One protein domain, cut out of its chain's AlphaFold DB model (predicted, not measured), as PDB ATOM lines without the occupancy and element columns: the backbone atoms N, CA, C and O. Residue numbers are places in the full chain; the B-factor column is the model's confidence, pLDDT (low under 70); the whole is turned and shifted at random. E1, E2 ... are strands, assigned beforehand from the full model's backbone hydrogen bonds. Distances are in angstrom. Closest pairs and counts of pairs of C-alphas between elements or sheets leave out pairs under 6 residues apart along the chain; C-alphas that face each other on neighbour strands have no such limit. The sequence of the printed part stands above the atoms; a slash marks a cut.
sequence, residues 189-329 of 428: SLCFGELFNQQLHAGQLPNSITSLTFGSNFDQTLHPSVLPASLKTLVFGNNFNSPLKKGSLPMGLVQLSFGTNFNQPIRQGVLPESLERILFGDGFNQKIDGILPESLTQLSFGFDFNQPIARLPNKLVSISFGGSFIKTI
ATOM      1  N   SER A 189      -6.846 -57.133  15.065       98.69
ATOM      2  CA  SER A 189      -8.066 -56.417  14.690       98.69
ATOM      3  C   SER A 189      -8.280 -55.202  15.585       98.69
ATOM      4  O   SER A 189      -8.311 -55.321  16.811       98.69
ATOM      5  N   LEU A 190      -8.430 -54.031  14.968       98.62
ATOM      6  CA  LEU A 190      -8.723 -52.779  15.654       98.62
ATOM      7  C   LEU A 190      -9.934 -52.109  15.011       98.62
ATOM      8  O   LEU A 190      -9.928 -51.829  13.811       98.62
ATOM      9  N   CYS A 191     -10.942 -51.813  15.821       98.50
ATOM     10  CA  CYS A 191     -12.082 -51.017  15.403       98.50
ATOM     11  C   CYS A 191     -12.246 -49.773  16.269       98.50
ATOM     12  O   CYS A 191     -12.221 -49.861  17.498       98.50
ATOM     13  N   PHE A 192     -12.443 -48.633  15.617       98.06
ATOM     14  CA  PHE A 192     -12.834 -47.384  16.252       98.06
ATOM     15  C   PHE A 192     -14.334 -47.132  16.102       98.06
ATOM     16  O   PHE A 192     -14.899 -47.433  15.053       98.06
ATOM     17  N   GLY A 193     -14.941 -46.527  17.121       94.25
ATOM     18  CA  GLY A 193     -16.341 -46.116  17.097       94.25
ATOM     19  C   GLY A 193     -16.565 -44.749  16.454       94.25
ATOM     20  O   GLY A 193     -15.623 -44.082  16.010       94.25
ATOM     21  N   GLU A 194     -17.836 -44.346  16.424       95.88
ATOM     22  CA  GLU A 194     -18.381 -43.203  15.685       95.88
ATOM     23  C   GLU A 194     -17.543 -41.914  15.771       95.88
ATOM     24  O   GLU A 194     -17.248 -41.308  14.745       95.88
ATOM     25  N   LEU A 195     -17.145 -41.471  16.971       97.81
ATOM     26  CA  LEU A 195     -16.533 -40.156  17.204       97.81
ATOM     27  C   LEU A 195     -15.015 -40.104  16.978       97.81
ATOM     28  O   LEU A 195     -14.443 -39.010  17.051       97.81
ATOM     29  N   PHE A 196     -14.343 -41.231  16.724       98.00
ATOM     30  CA  PHE A 196     -12.890 -41.233  16.564       98.00
ATOM     31  C   PHE A 196     -12.465 -40.432  15.327       98.00
ATOM     32  O   PHE A 196     -12.748 -40.805  14.191       98.00
ATOM     33  N   ASN A 197     -11.726 -39.344  15.539       98.25
ATOM     34  CA  ASN A 197     -11.254 -38.473  14.462       98.25
ATOM     35  C   ASN A 197      -9.864 -37.880  14.757       98.25
ATOM     36  O   ASN A 197      -9.547 -36.760  14.356       98.25
ATOM     37  N   GLN A 198      -9.026 -38.610  15.498       98.12
ATOM     38  CA  GLN A 198      -7.656 -38.181  15.785       98.12
ATOM     39  C   GLN A 198      -6.719 -38.477  14.612       98.12
ATOM     40  O   GLN A 198      -6.793 -39.533  13.980       98.12
ATOM     41  N   GLN A 199      -5.784 -37.558  14.346       97.75
ATOM     42  CA  GLN A 199      -4.735 -37.774  13.351       97.75
ATOM     43  C   GLN A 199      -3.809 -38.906  13.806       97.75
ATOM     44  O   GLN A 199      -3.209 -38.849  14.881       97.75
ATOM     45  N   LEU A 200      -3.652 -39.911  12.947       97.31
ATOM     46  CA  LEU A 200      -2.717 -41.007  13.169       97.31
ATOM     47  C   LEU A 200      -1.324 -40.675  12.616       97.31
ATOM     48  O   LEU A 200      -1.174 -40.076  11.545       97.31
ATOM     49  N   HIS A 201      -0.305 -41.124  13.339       96.44
ATOM     50  CA  HIS A 201       1.114 -40.981  13.051       96.44
ATOM     51  C   HIS A 201       1.804 -42.350  12.998       96.44
ATOM     52  O   HIS A 201       1.358 -43.331  13.596       96.44
ATOM     53  N   ALA A 202       2.930 -42.411  12.284       94.62
ATOM     54  CA  ALA A 202       3.725 -43.628  12.165       94.62
ATOM     55  C   ALA A 202       4.158 -44.154  13.548       94.62
ATOM     56  O   ALA A 202       4.625 -43.392  14.394       94.62
ATOM     57  N   GLY A 203       4.011 -45.464  13.765       92.69
ATOM     58  CA  GLY A 203       4.368 -46.135  15.020       92.69
ATOM     59  C   GLY A 203       3.284 -46.136  16.109       92.69
ATOM     60  O   GLY A 203       3.499 -46.744  17.154       92.69
ATOM     61  N   GLN A 204       2.125 -45.498  15.893       96.38
ATOM     62  CA  GLN A 204       0.979 -45.613  16.812       96.38
ATOM     63  C   GLN A 204       0.186 -46.910  16.611       96.38
ATOM     64  O   GLN A 204      -0.345 -47.459  17.573       96.38
ATOM     65  N   LEU A 205       0.114 -47.404  15.374       98.00
ATOM     66  CA  LEU A 205      -0.513 -48.681  15.048       98.00
ATOM     67  C   LEU A 205       0.551 -49.791  15.005       98.00
ATOM     68  O   LEU A 205       1.547 -49.632  14.291       98.00
ATOM     69  N   PRO A 206       0.373 -50.911  15.729       97.25
ATOM     70  CA  PRO A 206       1.311 -52.027  15.687       97.25
ATOM     71  C   PRO A 206       1.304 -52.733  14.322       97.25
ATOM     72  O   PRO A 206       0.278 -52.846  13.649       97.25
ATOM     73  N   ASN A 207       2.465 -53.269  13.933       97.19
ATOM     74  CA  ASN A 207       2.676 -53.977  12.660       97.19
ATOM     75  C   ASN A 207       2.006 -55.362  12.583       97.19
ATOM     76  O   ASN A 207       2.237 -56.091  11.623       97.19
ATOM     77  N   SER A 208       1.244 -55.757  13.601       98.31
ATOM     78  CA  SER A 208       0.460 -56.994  13.631       98.31
ATOM     79  C   SER A 208      -0.959 -56.817  13.091       98.31
ATOM     80  O   SER A 208      -1.590 -57.811  12.742       98.31
ATOM     81  N   ILE A 209      -1.466 -55.581  12.988       98.75
ATOM     82  CA  ILE A 209      -2.858 -55.336  12.591       98.75
ATOM     83  C   ILE A 209      -3.079 -55.805  11.153       98.75
ATOM     84  O   ILE A 209      -2.398 -55.372  10.221       98.75
ATOM     85  N   THR A 210      -4.070 -56.668  10.970       98.81
ATOM     86  CA  THR A 210      -4.533 -57.166   9.673       98.81
ATOM     87  C   THR A 210      -5.896 -56.592   9.290       98.81
ATOM     88  O   THR A 210      -6.171 -56.477   8.096       98.81
ATOM     89  N   SER A 211      -6.706 -56.156  10.261       98.81
ATOM     90  CA  SER A 211      -8.007 -55.519  10.037       98.81
ATOM     91  C   SER A 211      -8.120 -54.205  10.806       98.81
ATOM     92  O   SER A 211      -7.921 -54.178  12.020       98.81
ATOM     93  N   LEU A 212      -8.452 -53.126  10.095       98.75
ATOM     94  CA  LEU A 212      -8.668 -51.800  10.665       98.75
ATOM     95  C   LEU A 212      -9.991 -51.218  10.168       98.75
ATOM     96  O   LEU A 212     -10.176 -51.047   8.961       98.75
ATOM     97  N   THR A 213     -10.855 -50.857  11.111       98.69
ATOM     98  CA  THR A 213     -12.126 -50.182  10.841       98.69
ATOM     99  C   THR A 213     -12.151 -48.834  11.547       98.69
ATOM    100  O   THR A 213     -11.894 -48.749  12.749       98.69
ATOM    101  N   PHE A 214     -12.444 -47.778  10.794       98.25
ATOM    102  CA  PHE A 214     -12.716 -46.447  11.324       98.25
ATOM    103  C   PHE A 214     -14.222 -46.221  11.452       98.25
ATOM    104  O   PHE A 214     -14.964 -46.580  10.539       98.25
ATOM    105  N   GLY A 215     -14.644 -45.583  12.542       94.00
ATOM    106  CA  GLY A 215     -16.034 -45.184  12.742       94.00
ATOM    107  C   GLY A 215     -16.438 -43.966  11.913       94.00
ATOM    108  O   GLY A 215     -15.613 -43.330  11.243       94.00
ATOM    109  N   SER A 216     -17.732 -43.652  11.963       95.25
ATOM    110  CA  SER A 216     -18.392 -42.693  11.074       95.25
ATOM    111  C   SER A 216     -17.727 -41.314  10.935       95.25
ATOM    112  O   SER A 216     -17.717 -40.796   9.822       95.25
ATOM    113  N   ASN A 217     -17.136 -40.715  11.977       97.75
ATOM    114  CA  ASN A 217     -16.592 -39.344  11.924       97.75
ATOM    115  C   ASN A 217     -15.122 -39.225  11.514       97.75
ATOM    116  O   ASN A 217     -14.613 -38.102  11.437       97.75
ATOM    117  N   PHE A 218     -14.424 -40.332  11.258       98.12
ATOM    118  CA  PHE A 218     -13.018 -40.267  10.873       98.12
ATOM    119  C   PHE A 218     -12.844 -39.597   9.500       98.12
ATOM    120  O   PHE A 218     -13.227 -40.153   8.475       98.12
ATOM    121  N   ASP A 219     -12.199 -38.431   9.468       98.19
ATOM    122  CA  ASP A 219     -11.872 -37.700   8.237       98.19
ATOM    123  C   ASP A 219     -10.487 -37.041   8.327       98.19
ATOM    124  O   ASP A 219     -10.298 -35.854   8.066       98.19
ATOM    125  N   GLN A 220      -9.489 -37.820   8.752       98.19
ATOM    126  CA  GLN A 220      -8.097 -37.374   8.790       98.19
ATOM    127  C   GLN A 220      -7.317 -37.852   7.566       98.19
ATOM    128  O   GLN A 220      -7.537 -38.935   7.020       98.19
ATOM    129  N   THR A 221      -6.318 -37.064   7.160       96.56
ATOM    130  CA  THR A 221      -5.429 -37.455   6.062       96.56
ATOM    131  C   THR A 221      -4.501 -38.586   6.503       96.56
ATOM    132  O   THR A 221      -3.711 -38.446   7.437       96.56
ATOM    133  N   LEU A 222      -4.514 -39.697   5.767       96.19
ATOM    134  CA  LEU A 222      -3.552 -40.778   5.963       96.19
ATOM    135  C   LEU A 222      -2.240 -40.464   5.239       96.19
ATOM    136  O   LEU A 222      -2.176 -40.431   4.010       96.19
ATOM    137  N   HIS A 223      -1.178 -40.234   6.006       95.62
ATOM    138  CA  HIS A 223       0.166 -40.071   5.461       95.62
ATOM    139  C   HIS A 223       0.812 -41.432   5.141       95.62
ATOM    140  O   HIS A 223       0.455 -42.445   5.748       95.62
ATOM    141  N   PRO A 224       1.792 -41.479   4.216       95.56
ATOM    142  CA  PRO A 224       2.558 -42.694   3.972       95.56
ATOM    143  C   PRO A 224       3.166 -43.269   5.254       95.56
ATOM    144  O   PRO A 224       3.620 -42.517   6.117       95.56
ATOM    145  N   SER A 225       3.178 -44.599   5.360       93.06
ATOM    146  CA  SER A 225       3.709 -45.351   6.512       93.06
ATOM    147  C   SER A 225       2.939 -45.206   7.836       93.06
ATOM    148  O   SER A 225       3.407 -45.718   8.850       93.06
ATOM    149  N   VAL A 226       1.772 -44.548   7.852       97.38
ATOM    150  CA  VAL A 226       0.881 -44.530   9.030       97.38
ATOM    151  C   VAL A 226       0.169 -45.871   9.209       97.38
ATOM    152  O   VAL A 226       0.111 -46.393  10.319       97.38
ATOM    153  N   LEU A 227      -0.356 -46.439   8.120       98.31
ATOM    154  CA  LEU A 227      -0.983 -47.758   8.144       98.31
ATOM    155  C   LEU A 227       0.086 -48.867   8.166       98.31
ATOM    156  O   LEU A 227       1.058 -48.783   7.405       98.31
ATOM    157  N   PRO A 228      -0.089 -49.918   8.987       97.50
ATOM    158  CA  PRO A 228       0.885 -50.997   9.101       97.50
ATOM    159  C   PRO A 228       0.947 -51.843   7.824       97.50
ATOM    160  O   PRO A 228      -0.053 -52.065   7.141       97.50
ATOM    161  N   ALA A 229       2.136 -52.356   7.498       97.56
ATOM    162  CA  ALA A 229       2.369 -53.113   6.263       97.56
ATOM    163  C   ALA A 229       1.634 -54.470   6.213       97.56
ATOM    164  O   ALA A 229       1.420 -55.017   5.130       97.56
ATOM    165  N   SER A 230       1.253 -55.006   7.375       98.25
ATOM    166  CA  SER A 230       0.480 -56.241   7.549       98.25
ATOM    167  C   SER A 230      -0.996 -56.108   7.174       98.25
ATOM    168  O   SER A 230      -1.653 -57.132   6.987       98.25
ATOM    169  N   LEU A 231      -1.518 -54.880   7.071       98.81
ATOM    170  CA  LEU A 231      -2.946 -54.618   6.931       98.81
ATOM    171  C   LEU A 231      -3.519 -55.265   5.662       98.81
ATOM    172  O   LEU A 231      -3.006 -55.070   4.557       98.81
ATOM    173  N   LYS A 232      -4.600 -56.028   5.835       98.88
ATOM    174  CA  LYS A 232      -5.323 -56.753   4.782       98.88
ATOM    175  C   LYS A 232      -6.693 -56.159   4.507       98.88
ATOM    176  O   LYS A 232      -7.073 -56.087   3.341       98.88
ATOM    177  N   THR A 233      -7.376 -55.689   5.541       98.88
ATOM    178  CA  THR A 233      -8.710 -55.100   5.442       98.88
ATOM    179  C   THR A 233      -8.693 -53.698   6.025       98.88
ATOM    180  O   THR A 233      -8.261 -53.505   7.161       98.88
ATOM    181  N   LEU A 234      -9.159 -52.731   5.238       98.81
ATOM    182  CA  LEU A 234      -9.343 -51.349   5.659       98.81
ATOM    183  C   LEU A 234     -10.769 -50.906   5.350       98.81
ATOM    184  O   LEU A 234     -11.217 -51.000   4.206       98.81
ATOM    185  N   VAL A 235     -11.445 -50.392   6.367       98.75
ATOM    186  CA  VAL A 235     -12.809 -49.883   6.271       98.75
ATOM    187  C   VAL A 235     -12.840 -48.456   6.802       98.75
ATOM    188  O   VAL A 235     -12.427 -48.201   7.933       98.75
ATOM    189  N   PHE A 236     -13.307 -47.525   5.975       98.31
ATOM    190  CA  PHE A 236     -13.566 -46.147   6.374       98.31
ATOM    191  C   PHE A 236     -15.033 -45.952   6.754       98.31
ATOM    192  O   PHE A 236     -15.916 -46.495   6.093       98.31
ATOM    193  N   GLY A 237     -15.274 -45.123   7.770       95.25
ATOM    194  CA  GLY A 237     -16.614 -44.702   8.163       95.25
ATOM    195  C   GLY A 237     -17.230 -43.666   7.219       95.25
ATOM    196  O   GLY A 237     -16.593 -43.170   6.284       95.25
ATOM    197  N   ASN A 238     -18.493 -43.338   7.490       95.69
ATOM    198  CA  ASN A 238     -19.379 -42.586   6.603       95.69
ATOM    199  C   ASN A 238     -18.862 -41.205   6.183       95.69
ATOM    200  O   ASN A 238     -19.070 -40.818   5.036       95.69
ATOM    201  N   ASN A 239     -18.166 -40.473   7.055       97.75
ATOM    202  CA  ASN A 239     -17.726 -39.101   6.788       97.75
ATOM    203  C   ASN A 239     -16.330 -38.988   6.171       97.75
ATOM    204  O   ASN A 239     -15.932 -37.880   5.814       97.75
ATOM    205  N   PHE A 240     -15.597 -40.094   6.000       98.19
ATOM    206  CA  PHE A 240     -14.260 -40.043   5.415       98.19
ATOM    207  C   PHE A 240     -14.308 -39.494   3.984       98.19
ATOM    208  O   PHE A 240     -14.825 -40.135   3.068       98.19
ATOM    209  N   ASN A 241     -13.717 -38.320   3.763       98.38
ATOM    210  CA  ASN A 241     -13.640 -37.682   2.450       98.38
ATOM    211  C   ASN A 241     -12.283 -36.996   2.217       98.38
ATOM    212  O   ASN A 241     -12.140 -36.110   1.368       98.38
ATOM    213  N   SER A 242     -11.264 -37.422   2.957       97.62
ATOM    214  CA  SER A 242      -9.889 -36.967   2.812       97.62
ATOM    215  C   SER A 242      -9.193 -37.624   1.607       97.62
ATOM    216  O   SER A 242      -9.381 -38.812   1.331       97.62
ATOM    217  N   PRO A 243      -8.348 -36.887   0.859       97.19
ATOM    218  CA  PRO A 243      -7.706 -37.417  -0.338       97.19
ATOM    219  C   PRO A 243      -6.613 -38.440  -0.004       97.19
ATOM    220  O   PRO A 243      -5.701 -38.177   0.782       97.19
ATOM    221  N   LEU A 244      -6.631 -39.579  -0.700       96.81
ATOM    222  CA  LEU A 244      -5.590 -40.602  -0.597       96.81
ATOM    223  C   LEU A 244      -4.399 -40.286  -1.514       96.81
ATOM    224  O   LEU A 244      -4.550 -40.038  -2.713       96.81
ATOM    225  N   LYS A 245      -3.182 -40.326  -0.959       95.81
ATOM    226  CA  LYS A 245      -1.924 -40.131  -1.705       95.81
ATOM    227  C   LYS A 245      -1.230 -41.467  -1.970       95.81
ATOM    228  O   LYS A 245      -1.435 -42.442  -1.246       95.81
ATOM    229  N   LYS A 246      -0.348 -41.512  -2.973       96.12
ATOM    230  CA  LYS A 246       0.496 -42.687  -3.237       96.12
ATOM    231  C   LYS A 246       1.288 -43.062  -1.976       96.12
ATOM    232  O   LYS A 246       1.936 -42.201  -1.385       96.12
ATOM    233  N   GLY A 247       1.222 -44.333  -1.585       95.88
ATOM    234  CA  GLY A 247       1.869 -44.859  -0.377       95.88
ATOM    235  C   GLY A 247       1.067 -44.709   0.921       95.88
ATOM    236  O   GLY A 247       1.546 -45.170   1.951       95.88
ATOM    237  N   SER A 248      -0.127 -44.101   0.891       97.00
ATOM    238  CA  SER A 248      -1.009 -44.016   2.077       97.00
ATOM    239  C   SER A 248      -1.660 -45.363   2.404       97.00
ATOM    240  O   SER A 248      -1.916 -45.651   3.566       97.00
ATOM    241  N   LEU A 249      -1.911 -46.186   1.379       98.44
ATOM    242  CA  LEU A 249      -2.414 -47.551   1.513       98.44
ATOM    243  C   LEU A 249      -1.239 -48.547   1.463       98.44
ATOM    244  O   LEU A 249      -0.356 -48.392   0.610       98.44
ATOM    245  N   PRO A 250      -1.208 -49.569   2.336       97.69
ATOM    246  CA  PRO A 250      -0.131 -50.551   2.351       97.69
ATOM    247  C   PRO A 250      -0.200 -51.484   1.136       97.69
ATOM    248  O   PRO A 250      -1.275 -51.865   0.680       97.69
ATOM    249  N   MET A 251       0.964 -51.905   0.629       97.50
ATOM    250  CA  MET A 251       1.070 -52.723  -0.595       97.50
ATOM    251  C   MET A 251       0.473 -54.133  -0.479       97.50
ATOM    252  O   MET A 251       0.399 -54.828  -1.484       97.50
ATOM    253  N   GLY A 252       0.132 -54.580   0.732       97.75
ATOM    254  CA  GLY A 252      -0.459 -55.890   0.998       97.75
ATOM    255  C   GLY A 252      -1.969 -55.866   1.242       97.75
ATOM    256  O   GLY A 252      -2.488 -56.909   1.644       97.75
ATOM    257  N   LEU A 253      -2.631 -54.715   1.053       98.81
ATOM    258  CA  LEU A 253      -4.058 -54.517   1.311       98.81
ATOM    259  C   LEU A 253      -4.915 -55.299   0.307       98.81
ATOM    260  O   LEU A 253      -4.729 -55.176  -0.901       98.81
ATOM    261  N   VAL A 254      -5.861 -56.088   0.807       98.81
ATOM    262  CA  VAL A 254      -6.701 -56.999   0.013       98.81
ATOM    263  C   VAL A 254      -8.118 -56.452  -0.133       98.81
ATOM    264  O   VAL A 254      -8.707 -56.552  -1.209       98.81
ATOM    265  N   GLN A 255      -8.659 -55.847   0.924       98.88
ATOM    266  CA  GLN A 255     -10.013 -55.302   0.944       98.88
ATOM    267  C   GLN A 255      -9.996 -53.842   1.381       98.88
ATOM    268  O   GLN A 255      -9.393 -53.494   2.399       98.88
ATOM    269  N   LEU A 256     -10.682 -53.008   0.605       98.75
ATOM    270  CA  LEU A 256     -10.867 -51.593   0.882       98.75
ATOM    271  C   LEU A 256     -12.349 -51.244   0.783       98.75
ATOM    272  O   LEU A 256     -12.968 -51.481  -0.255       98.75
ATOM    273  N   SER A 257     -12.895 -50.666   1.847       98.69
ATOM    274  CA  SER A 257     -14.247 -50.119   1.853       98.69
ATOM    275  C   SER A 257     -14.239 -48.641   2.222       98.69
ATOM    276  O   SER A 257     -13.545 -48.234   3.156       98.69
ATOM    277  N   PHE A 258     -14.998 -47.851   1.471       98.06
ATOM    278  CA  PHE A 258     -15.251 -46.440   1.726       98.06
ATOM    279  C   PHE A 258     -16.668 -46.244   2.262       98.06
ATOM    280  O   PHE A 258     -17.601 -46.864   1.757       98.06
ATOM    281  N   GLY A 259     -16.823 -45.334   3.221       94.06
ATOM    282  CA  GLY A 259     -18.134 -44.901   3.695       94.06
ATOM    283  C   GLY A 259     -18.855 -43.964   2.721       94.06
ATOM    284  O   GLY A 259     -18.321 -43.574   1.677       94.06
ATOM    285  N   THR A 260     -20.081 -43.592   3.091       95.94
ATOM    286  CA  THR A 260     -21.062 -42.859   2.275       95.94
ATOM    287  C   THR A 260     -20.516 -41.602   1.596       95.94
ATOM    288  O   THR A 260     -20.764 -41.401   0.414       95.94
ATOM    289  N   ASN A 261     -19.752 -40.755   2.287       97.94
ATOM    290  CA  ASN A 261     -19.415 -39.412   1.795       97.94
ATOM    291  C   ASN A 261     -18.126 -39.335   0.961       97.94
ATOM    292  O   ASN A 261     -17.783 -38.252   0.472       97.94
ATOM    293  N   PHE A 262     -17.398 -40.442   0.780       98.25
ATOM    294  CA  PHE A 262     -16.138 -40.419   0.040       98.25
ATOM    295  C   PHE A 262     -16.366 -40.109  -1.446       98.25
ATOM    296  O   PHE A 262     -16.906 -40.920  -2.195       98.25
ATOM    297  N   ASN A 263     -15.878 -38.958  -1.912       98.50
ATOM    298  CA  ASN A 263     -15.998 -38.536  -3.311       98.50
ATOM    299  C   ASN A 263     -14.725 -37.851  -3.840       98.50
ATOM    300  O   ASN A 263     -14.765 -37.062  -4.786       98.50
ATOM    301  N   GLN A 264     -13.568 -38.132  -3.234       98.25
ATOM    302  CA  GLN A 264     -12.291 -37.614  -3.724       98.25
ATOM    303  C   GLN A 264     -11.805 -38.383  -4.959       98.25
ATOM    304  O   GLN A 264     -11.951 -39.607  -5.034       98.25
ATOM    305  N   PRO A 265     -11.157 -37.707  -5.927       97.44
ATOM    306  CA  PRO A 265     -10.553 -38.385  -7.063       97.44
ATOM    307  C   PRO A 265      -9.372 -39.248  -6.608       97.44
ATOM    308  O   PRO A 265      -8.440 -38.775  -5.953       97.44
ATOM    309  N   ILE A 266      -9.367 -40.510  -7.032       97.38
ATOM    310  CA  ILE A 266      -8.254 -41.432  -6.813       97.38
ATOM    311  C   ILE A 266      -7.305 -41.330  -8.008       97.38
ATOM    312  O   ILE A 266      -7.714 -41.456  -9.159       97.38
ATOM    313  N   ARG A 267      -6.018 -41.073  -7.751       95.81
ATOM    314  CA  ARG A 267      -4.995 -40.984  -8.805       95.81
ATOM    315  C   ARG A 267      -4.384 -42.353  -9.104       95.81
ATOM    316  O   ARG A 267      -4.360 -43.239  -8.252       95.81
ATOM    317  N   GLN A 268      -3.818 -42.493 -10.301       95.12
ATOM    318  CA  GLN A 268      -3.093 -43.696 -10.702       95.12
ATOM    319  C   GLN A 268      -1.979 -44.046  -9.698       95.12
ATOM    320  O   GLN A 268      -1.203 -43.182  -9.279       95.12
ATOM    321  N   GLY A 269      -1.905 -45.324  -9.318       94.56
ATOM    322  CA  GLY A 269      -0.917 -45.846  -8.370       94.56
ATOM    323  C   GLY A 269      -1.195 -45.532  -6.895       94.56
ATOM    324  O   GLY A 269      -0.307 -45.741  -6.069       94.56
ATOM    325  N   VAL A 270      -2.378 -45.001  -6.553       97.81
ATOM    326  CA  VAL A 270      -2.835 -44.874  -5.156       97.81
ATOM    327  C   VAL A 270      -3.368 -46.206  -4.626       97.81
ATOM    328  O   VAL A 270      -3.040 -46.577  -3.501       97.81
ATOM    329  N   LEU A 271      -4.158 -46.921  -5.430       98.25
ATOM    330  CA  LEU A 271      -4.665 -48.253  -5.099       98.25
ATOM    331  C   LEU A 271      -3.545 -49.295  -5.279       98.25
ATOM    332  O   LEU A 271      -2.914 -49.304  -6.338       98.25
ATOM    333  N   PRO A 272      -3.250 -50.141  -4.274       97.69
ATOM    334  CA  PRO A 272      -2.227 -51.177  -4.396       97.69
ATOM    335  C   PRO A 272      -2.692 -52.360  -5.263       97.69
ATOM    336  O   PRO A 272      -3.854 -52.755  -5.228       97.69
ATOM    337  N   GLU A 273      -1.746 -52.976  -5.983       97.75
ATOM    338  CA  GLU A 273      -1.966 -54.121  -6.895       97.75
ATOM    339  C   GLU A 273      -2.334 -55.442  -6.190       97.75
ATOM    340  O   GLU A 273      -2.469 -56.476  -6.836       97.75
ATOM    341  N   SER A 274      -2.443 -55.439  -4.860       98.25
ATOM    342  CA  SER A 274      -2.918 -56.577  -4.069       98.25
ATOM    343  C   SER A 274      -4.427 -56.554  -3.818       98.25
ATOM    344  O   SER A 274      -4.948 -57.527  -3.281       98.25
ATOM    345  N   LEU A 275      -5.126 -55.458  -4.139       98.69
ATOM    346  CA  LEU A 275      -6.549 -55.319  -3.825       98.69
ATOM    347  C   LEU A 275      -7.393 -56.303  -4.630       98.69
ATOM    348  O   LEU A 275      -7.391 -56.301  -5.860       98.69
ATOM    349  N   GLU A 276      -8.179 -57.099  -3.923       98.75
ATOM    350  CA  GLU A 276      -9.125 -58.051  -4.500       98.75
ATOM    351  C   GLU A 276     -10.564 -57.537  -4.415       98.75
ATOM    352  O   GLU A 276     -11.384 -57.889  -5.266       98.75
ATOM    353  N   ARG A 277     -10.865 -56.678  -3.431       98.81
ATOM    354  CA  ARG A 277     -12.192 -56.096  -3.208       98.81
ATOM    355  C   ARG A 277     -12.111 -54.593  -2.968       98.81
ATOM    356  O   ARG A 277     -11.377 -54.148  -2.085       98.81
ATOM    357  N   ILE A 278     -12.930 -53.839  -3.699       98.62
ATOM    358  CA  ILE A 278     -13.180 -52.415  -3.450       98.62
ATOM    359  C   ILE A 278     -14.686 -52.187  -3.339       98.62
ATOM    360  O   ILE A 278     -15.442 -52.568  -4.234       98.62
ATOM    361  N   LEU A 279     -15.100 -51.542  -2.254       98.56
ATOM    362  CA  LEU A 279     -16.465 -51.072  -2.043       98.56
ATOM    363  C   LEU A 279     -16.432 -49.546  -1.944       98.56
ATOM    364  O   LEU A 279     -15.803 -48.995  -1.043       98.56
ATOM    365  N   PHE A 280     -17.055 -48.865  -2.899       98.19
ATOM    366  CA  PHE A 280     -17.291 -47.429  -2.824       98.19
ATOM    367  C   PHE A 280     -18.640 -47.163  -2.156       98.19
ATOM    368  O   PHE A 280     -19.623 -47.813  -2.510       98.19
ATOM    369  N   GLY A 281     -18.676 -46.198  -1.236       94.50
ATOM    370  CA  GLY A 281     -19.915 -45.712  -0.632       94.50
ATOM    371  C   GLY A 281     -20.760 -44.873  -1.594       94.50
ATOM    372  O   GLY A 281     -20.371 -44.618  -2.739       94.50
ATOM    373  N   ASP A 282     -21.928 -44.448  -1.117       95.44
ATOM    374  CA  ASP A 282     -22.980 -43.879  -1.964       95.44
ATOM    375  C   ASP A 282     -22.611 -42.607  -2.708       95.44
ATOM    376  O   ASP A 282     -22.944 -42.495  -3.881       95.44
ATOM    377  N   GLY A 283     -21.881 -41.690  -2.083       97.44
ATOM    378  CA  GLY A 283     -21.523 -40.399  -2.663       97.44
ATOM    379  C   GLY A 283     -20.393 -40.447  -3.694       97.44
ATOM    380  O   GLY A 283     -20.060 -39.412  -4.282       97.44
ATOM    381  N   PHE A 284     -19.765 -41.607  -3.934       98.31
ATOM    382  CA  PHE A 284     -18.640 -41.699  -4.862       98.31
ATOM    383  C   PHE A 284     -19.094 -41.557  -6.318       98.31
ATOM    384  O   PHE A 284     -19.767 -42.424  -6.872       98.31
ATOM    385  N   ASN A 285     -18.647 -40.499  -6.998       98.25
ATOM    386  CA  ASN A 285     -19.002 -40.241  -8.394       98.25
ATOM    387  C   ASN A 285     -17.814 -39.717  -9.223       98.25
ATOM    388  O   ASN A 285     -17.958 -38.835 -10.075       98.25
ATOM    389  N   GLN A 286     -16.617 -40.254  -8.971       98.00
ATOM    390  CA  GLN A 286     -15.393 -39.913  -9.705       98.00
ATOM    391  C   GLN A 286     -15.078 -40.933 -10.803       98.00
ATOM    392  O   GLN A 286     -15.491 -42.089 -10.754       98.00
ATOM    393  N   LYS A 287     -14.319 -40.506 -11.820       96.19
ATOM    394  CA  LYS A 287     -13.887 -41.397 -12.909       96.19
ATOM    395  C   LYS A 287     -12.915 -42.461 -12.393       96.19
ATOM    396  O   LYS A 287     -12.017 -42.148 -11.615       96.19
ATOM    397  N   ILE A 288     -13.052 -43.684 -12.907       94.88
ATOM    398  CA  ILE A 288     -12.253 -44.856 -12.503       94.88
ATOM    399  C   ILE A 288     -11.306 -45.385 -13.594       94.88
ATOM    400  O   ILE A 288     -10.610 -46.384 -13.398       94.88
ATOM    401  N   ASP A 289     -11.270 -44.742 -14.762       88.56
ATOM    402  CA  ASP A 289     -10.480 -45.232 -15.889       88.56
ATOM    403  C   ASP A 289      -8.974 -45.217 -15.559       88.56
ATOM    404  O   ASP A 289      -8.381 -44.169 -15.304       88.56
ATOM    405  N   GLY A 290      -8.348 -46.399 -15.587       89.38
ATOM    406  CA  GLY A 290      -6.901 -46.566 -15.406       89.38
ATOM    407  C   GLY A 290      -6.396 -46.524 -13.959       89.38
ATOM    408  O   GLY A 290      -5.183 -46.444 -13.762       89.38
ATOM    409  N   ILE A 291      -7.287 -46.570 -12.960       95.81
ATOM    410  CA  ILE A 291      -6.895 -46.574 -11.535       95.81
ATOM    411  C   ILE A 291      -7.109 -47.916 -10.831       95.81
ATOM    412  O   ILE A 291      -6.524 -48.130  -9.773       95.81
ATOM    413  N   LEU A 292      -7.954 -48.791 -11.382       97.00
ATOM    414  CA  LEU A 292      -8.285 -50.077 -10.774       97.00
ATOM    415  C   LEU A 292      -7.139 -51.087 -10.975       97.00
ATOM    416  O   LEU A 292      -6.649 -51.198 -12.099       97.00
ATOM    417  N   PRO A 293      -6.737 -51.835  -9.932       96.62
ATOM    418  CA  PRO A 293      -5.687 -52.847 -10.036       96.62
ATOM    419  C   PRO A 293      -6.176 -54.117 -10.751       96.62
ATOM    420  O   PRO A 293      -7.346 -54.493 -10.658       96.62
ATOM    421  N   GLU A 294      -5.269 -54.830 -11.429       96.12
ATOM    422  CA  GLU A 294      -5.611 -56.035 -12.215       96.12
ATOM    423  C   GLU A 294      -5.943 -57.266 -11.348       96.12
ATOM    424  O   GLU A 294      -6.461 -58.271 -11.843       96.12
ATOM    425  N   SER A 295      -5.642 -57.215 -10.048       97.12
ATOM    426  CA  SER A 295      -5.996 -58.238  -9.055       97.12
ATOM    427  C   SER A 295      -7.475 -58.239  -8.665       97.12
ATOM    428  O   SER A 295      -7.929 -59.204  -8.051       97.12
ATOM    429  N   LEU A 296      -8.223 -57.182  -8.996       98.12
ATOM    430  CA  LEU A 296      -9.569 -56.962  -8.480       98.12
ATOM    431  C   LEU A 296     -10.549 -58.049  -8.948       98.12
ATOM    432  O   LEU A 296     -10.702 -58.299 -10.144       98.12
ATOM    433  N   THR A 297     -11.252 -58.659  -7.994       98.38
ATOM    434  CA  THR A 297     -12.281 -59.683  -8.241       98.38
ATOM    435  C   THR A 297     -13.685 -59.189  -7.902       98.38
ATOM    436  O   THR A 297     -14.660 -59.681  -8.476       98.38
ATOM    437  N   GLN A 298     -13.802 -58.193  -7.019       98.62
ATOM    438  CA  GLN A 298     -15.073 -57.614  -6.590       98.62
ATOM    439  C   GLN A 298     -14.999 -56.087  -6.560       98.62
ATOM    440  O   GLN A 298     -14.103 -55.509  -5.943       98.62
ATOM    441  N   LEU A 299     -15.966 -55.441  -7.211       98.31
ATOM    442  CA  LEU A 299     -16.080 -53.988  -7.284       98.31
ATOM    443  C   LEU A 299     -17.526 -53.571  -7.033       98.31
ATOM    444  O   LEU A 299     -18.420 -53.995  -7.757       98.31
ATOM    445  N   SER A 300     -17.757 -52.718  -6.044       98.12
ATOM    446  CA  SER A 300     -19.083 -52.157  -5.789       98.12
ATOM    447  C   SER A 300     -19.057 -50.643  -5.875       98.12
ATOM    448  O   SER A 300     -18.181 -50.015  -5.282       98.12
ATOM    449  N   PHE A 301     -20.027 -50.080  -6.590       97.69
ATOM    450  CA  PHE A 301     -20.346 -48.660  -6.570       97.69
ATOM    451  C   PHE A 301     -21.636 -48.423  -5.793       97.69
ATOM    452  O   PHE A 301     -22.609 -49.155  -5.985       97.69
ATOM    453  N   GLY A 302     -21.636 -47.387  -4.957       93.94
ATOM    454  CA  GLY A 302     -22.823 -46.936  -4.246       93.94
ATOM    455  C   GLY A 302     -23.791 -46.130  -5.120       93.94
ATOM    456  O   GLY A 302     -23.652 -46.061  -6.348       93.94
ATOM    457  N   PHE A 303     -24.802 -45.552  -4.472       94.62
ATOM    458  CA  PHE A 303     -25.987 -44.972  -5.103       94.62
ATOM    459  C   PHE A 303     -25.721 -43.893  -6.170       94.62
ATOM    460  O   PHE A 303     -26.340 -43.965  -7.233       94.62
ATOM    461  N   ASP A 304     -24.824 -42.925  -5.943       97.50
ATOM    462  CA  ASP A 304     -24.650 -41.739  -6.808       97.50
ATOM    463  C   ASP A 304     -23.707 -41.949  -8.002       97.50
ATOM    464  O   ASP A 304     -23.574 -41.064  -8.860       97.50
ATOM    465  N   PHE A 305     -23.030 -43.096  -8.090       97.62
ATOM    466  CA  PHE A 305     -22.053 -43.330  -9.147       97.62
ATOM    467  C   PHE A 305     -22.711 -43.315 -10.536       97.62
ATOM    468  O   PHE A 305     -23.530 -44.166 -10.879       97.62
ATOM    469  N   ASN A 306     -22.310 -42.362 -11.381       97.50
ATOM    470  CA  ASN A 306     -22.885 -42.177 -12.715       97.50
ATOM    471  C   ASN A 306     -21.836 -41.722 -13.748       97.50
ATOM    472  O   ASN A 306     -22.117 -40.932 -14.658       97.50
ATOM    473  N   GLN A 307     -20.600 -42.205 -13.608       97.44
ATOM    474  CA  GLN A 307     -19.527 -41.962 -14.574       97.44
ATOM    475  C   GLN A 307     -19.496 -43.048 -15.662       97.44
ATOM    476  O   GLN A 307     -19.842 -44.200 -15.397       97.44
ATOM    477  N   PRO A 308     -19.078 -42.715 -16.900       95.81
ATOM    478  CA  PRO A 308     -18.837 -43.729 -17.920       95.81
ATOM    479  C   PRO A 308     -17.691 -44.658 -17.498       95.81
ATOM    480  O   PRO A 308     -16.742 -44.223 -16.846       95.81
ATOM    481  N   ILE A 309     -17.769 -45.920 -17.919       94.00
ATOM    482  CA  ILE A 309     -16.750 -46.940 -17.651       94.00
ATOM    483  C   ILE A 309     -16.179 -47.392 -18.984       94.00
ATOM    484  O   ILE A 309     -16.890 -47.989 -19.794       94.00
ATOM    485  N   ALA A 310     -14.900 -47.100 -19.219       91.62
ATOM    486  CA  ALA A 310     -14.233 -47.501 -20.449       91.62
ATOM    487  C   ALA A 310     -13.458 -48.815 -20.296       91.62
ATOM    488  O   ALA A 310     -13.268 -49.525 -21.285       91.62
ATOM    489  N   ARG A 311     -12.973 -49.132 -19.086       92.19
ATOM    490  CA  ARG A 311     -12.167 -50.333 -18.812       92.19
ATOM    491  C   ARG A 311     -12.426 -50.886 -17.415       92.19
ATOM    492  O   ARG A 311     -12.542 -50.122 -16.462       92.19
ATOM    493  N   LEU A 312     -12.441 -52.214 -17.311       95.50
ATOM    494  CA  LEU A 312     -12.508 -52.964 -16.059       95.50
ATOM    495  C   LEU A 312     -11.377 -54.008 -16.010       95.50
ATOM    496  O   LEU A 312     -10.941 -54.464 -17.071       95.50
ATOM    497  N   PRO A 313     -10.904 -54.397 -14.811       95.25
ATOM    498  CA  PRO A 313      -9.915 -55.462 -14.646       95.25
ATOM    499  C   PRO A 313     -10.400 -56.813 -15.182       95.25
ATOM    500  O   PRO A 313     -11.544 -57.213 -14.961       95.25
ATOM    501  N   ASN A 314      -9.505 -57.576 -15.814       94.06
ATOM    502  CA  ASN A 314      -9.873 -58.838 -16.475       94.06
ATOM    503  C   ASN A 314     -10.196 -59.996 -15.513       94.06
ATOM    504  O   ASN A 314     -10.681 -61.037 -15.950       94.06
ATOM    505  N   LYS A 315      -9.879 -59.850 -14.221       96.12
ATOM    506  CA  LYS A 315     -10.175 -60.841 -13.173       96.12
ATOM    507  C   LYS A 315     -11.475 -60.552 -12.425       96.12
ATOM    508  O   LYS A 315     -11.823 -61.308 -11.519       96.12
ATOM    509  N   LEU A 316     -12.194 -59.490 -12.789       97.31
ATOM    510  CA  LEU A 316     -13.394 -59.074 -12.078       97.31
ATOM    511  C   LEU A 316     -14.495 -60.133 -12.223       97.31
ATOM    512  O   LEU A 316     -14.856 -60.508 -13.336       97.31
ATOM    513  N   VAL A 317     -15.015 -60.622 -11.100       97.75
ATOM    514  CA  VAL A 317     -16.036 -61.682 -11.035       97.75
ATOM    515  C   VAL A 317     -17.409 -61.105 -10.703       97.75
ATOM    516  O   VAL A 317     -18.420 -61.567 -11.237       97.75
ATOM    517  N   SER A 318     -17.443 -60.103  -9.825       98.00
ATOM    518  CA  SER A 318     -18.667 -59.446  -9.373       98.00
ATOM    519  C   SER A 318     -18.532 -57.932  -9.473       98.00
ATOM    520  O   SER A 318     -17.512 -57.367  -9.063       98.00
ATOM    521  N   ILE A 319     -19.564 -57.293 -10.023       97.50
ATOM    522  CA  ILE A 319     -19.675 -55.839 -10.094       97.50
ATOM    523  C   ILE A 319     -21.068 -55.376  -9.664       97.50
ATOM    524  O   ILE A 319     -22.068 -56.000 -10.017       97.50
ATOM    525  N   SER A 320     -21.128 -54.281  -8.911       97.44
ATOM    526  CA  SER A 320     -22.374 -53.646  -8.480       97.44
ATOM    527  C   SER A 320     -22.437 -52.189  -8.932       97.44
ATOM    528  O   SER A 320     -21.441 -51.470  -8.822       97.44
ATOM    529  N   PHE A 321     -23.604 -51.765  -9.415       96.31
ATOM    530  CA  PHE A 321     -23.940 -50.383  -9.745       96.31
ATOM    531  C   PHE A 321     -25.149 -49.925  -8.929       96.31
ATOM    532  O   PHE A 321     -26.192 -50.582  -8.945       96.31
ATOM    533  N   GLY A 322     -25.015 -48.783  -8.254       91.38
ATOM    534  CA  GLY A 322     -26.096 -48.161  -7.496       91.38
ATOM    535  C   GLY A 322     -27.202 -47.537  -8.353       91.38
ATOM    536  O   GLY A 322     -27.155 -47.526  -9.586       91.38
ATOM    537  N   GLY A 323     -28.214 -46.999  -7.666       90.38
ATOM    538  CA  GLY A 323     -29.480 -46.536  -8.247       90.38
ATOM    539  C   GLY A 323     -29.376 -45.450  -9.315       90.38
ATOM    540  O   GLY A 323     -30.180 -45.440 -10.247       90.38
ATOM    541  N   SER A 324     -28.380 -44.565  -9.223       94.25
ATOM    542  CA  SER A 324     -28.223 -43.429 -10.142       94.25
ATOM    543  C   SER A 324     -27.440 -43.758 -11.418       94.25
ATOM    544  O   SER A 324     -27.238 -42.872 -12.257       94.25
ATOM    545  N   PHE A 325     -26.990 -45.005 -11.602       95.94
ATOM    546  CA  PHE A 325     -26.202 -45.383 -12.773       95.94
ATOM    547  C   PHE A 325     -27.071 -45.498 -14.035       95.94
ATOM    548  O   PHE A 325     -27.756 -46.493 -14.271       95.94
ATOM    549  N   ILE A 326     -26.987 -44.486 -14.901       95.19
ATOM    550  CA  ILE A 326     -27.770 -44.378 -16.145       95.19
ATOM    551  C   ILE A 326     -26.869 -44.228 -17.377       95.19
ATOM    552  O   ILE A 326     -27.147 -43.456 -18.300       95.19
ATOM    553  N   LYS A 327     -25.733 -44.931 -17.386       96.06
ATOM    554  CA  LYS A 327     -24.807 -44.958 -18.526       96.06
ATOM    555  C   LYS A 327     -24.915 -46.269 -19.287       96.06
ATOM    556  O   LYS A 327     -25.032 -47.344 -18.705       96.06
ATOM    557  N   THR A 328     -24.809 -46.173 -20.608       95.75
ATOM    558  CA  THR A 328     -24.589 -47.343 -21.459       95.75
ATOM    559  C   THR A 328     -23.175 -47.859 -21.238       95.75
ATOM    560  O   THR A 328     -22.210 -47.097 -21.333       95.75
ATOM    561  N   ILE A 329     -23.055 -49.155 -20.981       94.81
ATOM    562  CA  ILE A 329     -21.789 -49.865 -20.903       94.81
ATOM    563  C   ILE A 329     -21.436 -50.345 -22.316       94.81
ATOM    564  O   ILE A 329     -22.193 -51.118 -22.908       94.81
TER     565      ILE A 329
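This is residues 189 to 329 of the 428 residues of an uncharacterized protein of Polysphondylium pallidum (strain ATCC 26659 / Pp 5 / PN500) (UniProt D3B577). The chain is wound in stacked turns, a solenoid with little regular structure: seven short parallel strands, one to a turn, make a curled sheet along one side, and long links without named elements make the rest of each turn. The printed part has 141 residues, 21 of them in strands E1 to E7, with no named helix, class all strand. It is compact, with a radius of gyration of the C-alphas of 14.6 A, and elongated, spanning 46 by 28 by 22 A.

E1, residues 189 to 191, is an edge strand, parallel to E2, residues 211 to 213, at 1 degrees; N 190 and O 211 are within hydrogen-bond range at 3.0 A. E3, residues 233 to 235, E4, residues 255 to 257, E5, residues 277 to 279, and E6, residues 298 to 300, follow as inner strands. E7, residues 318 to 320, is the other edge strand, parallel to E6 at 4 degrees, with N 320 and O 299 3.0 A apart. E1 and E7 are apart.

C-alpha 189 of E1 is at (-8.066, -56.417, 14.690), and C-alpha 320 of E7 at (-22.374, -53.646, -8.480).

The C-alphas farthest apart, of Gly 203 and Thr 328, are 46.6 A apart. The six links are long, the printed part has no cut, and no printed residue is under 70 in pLDDT.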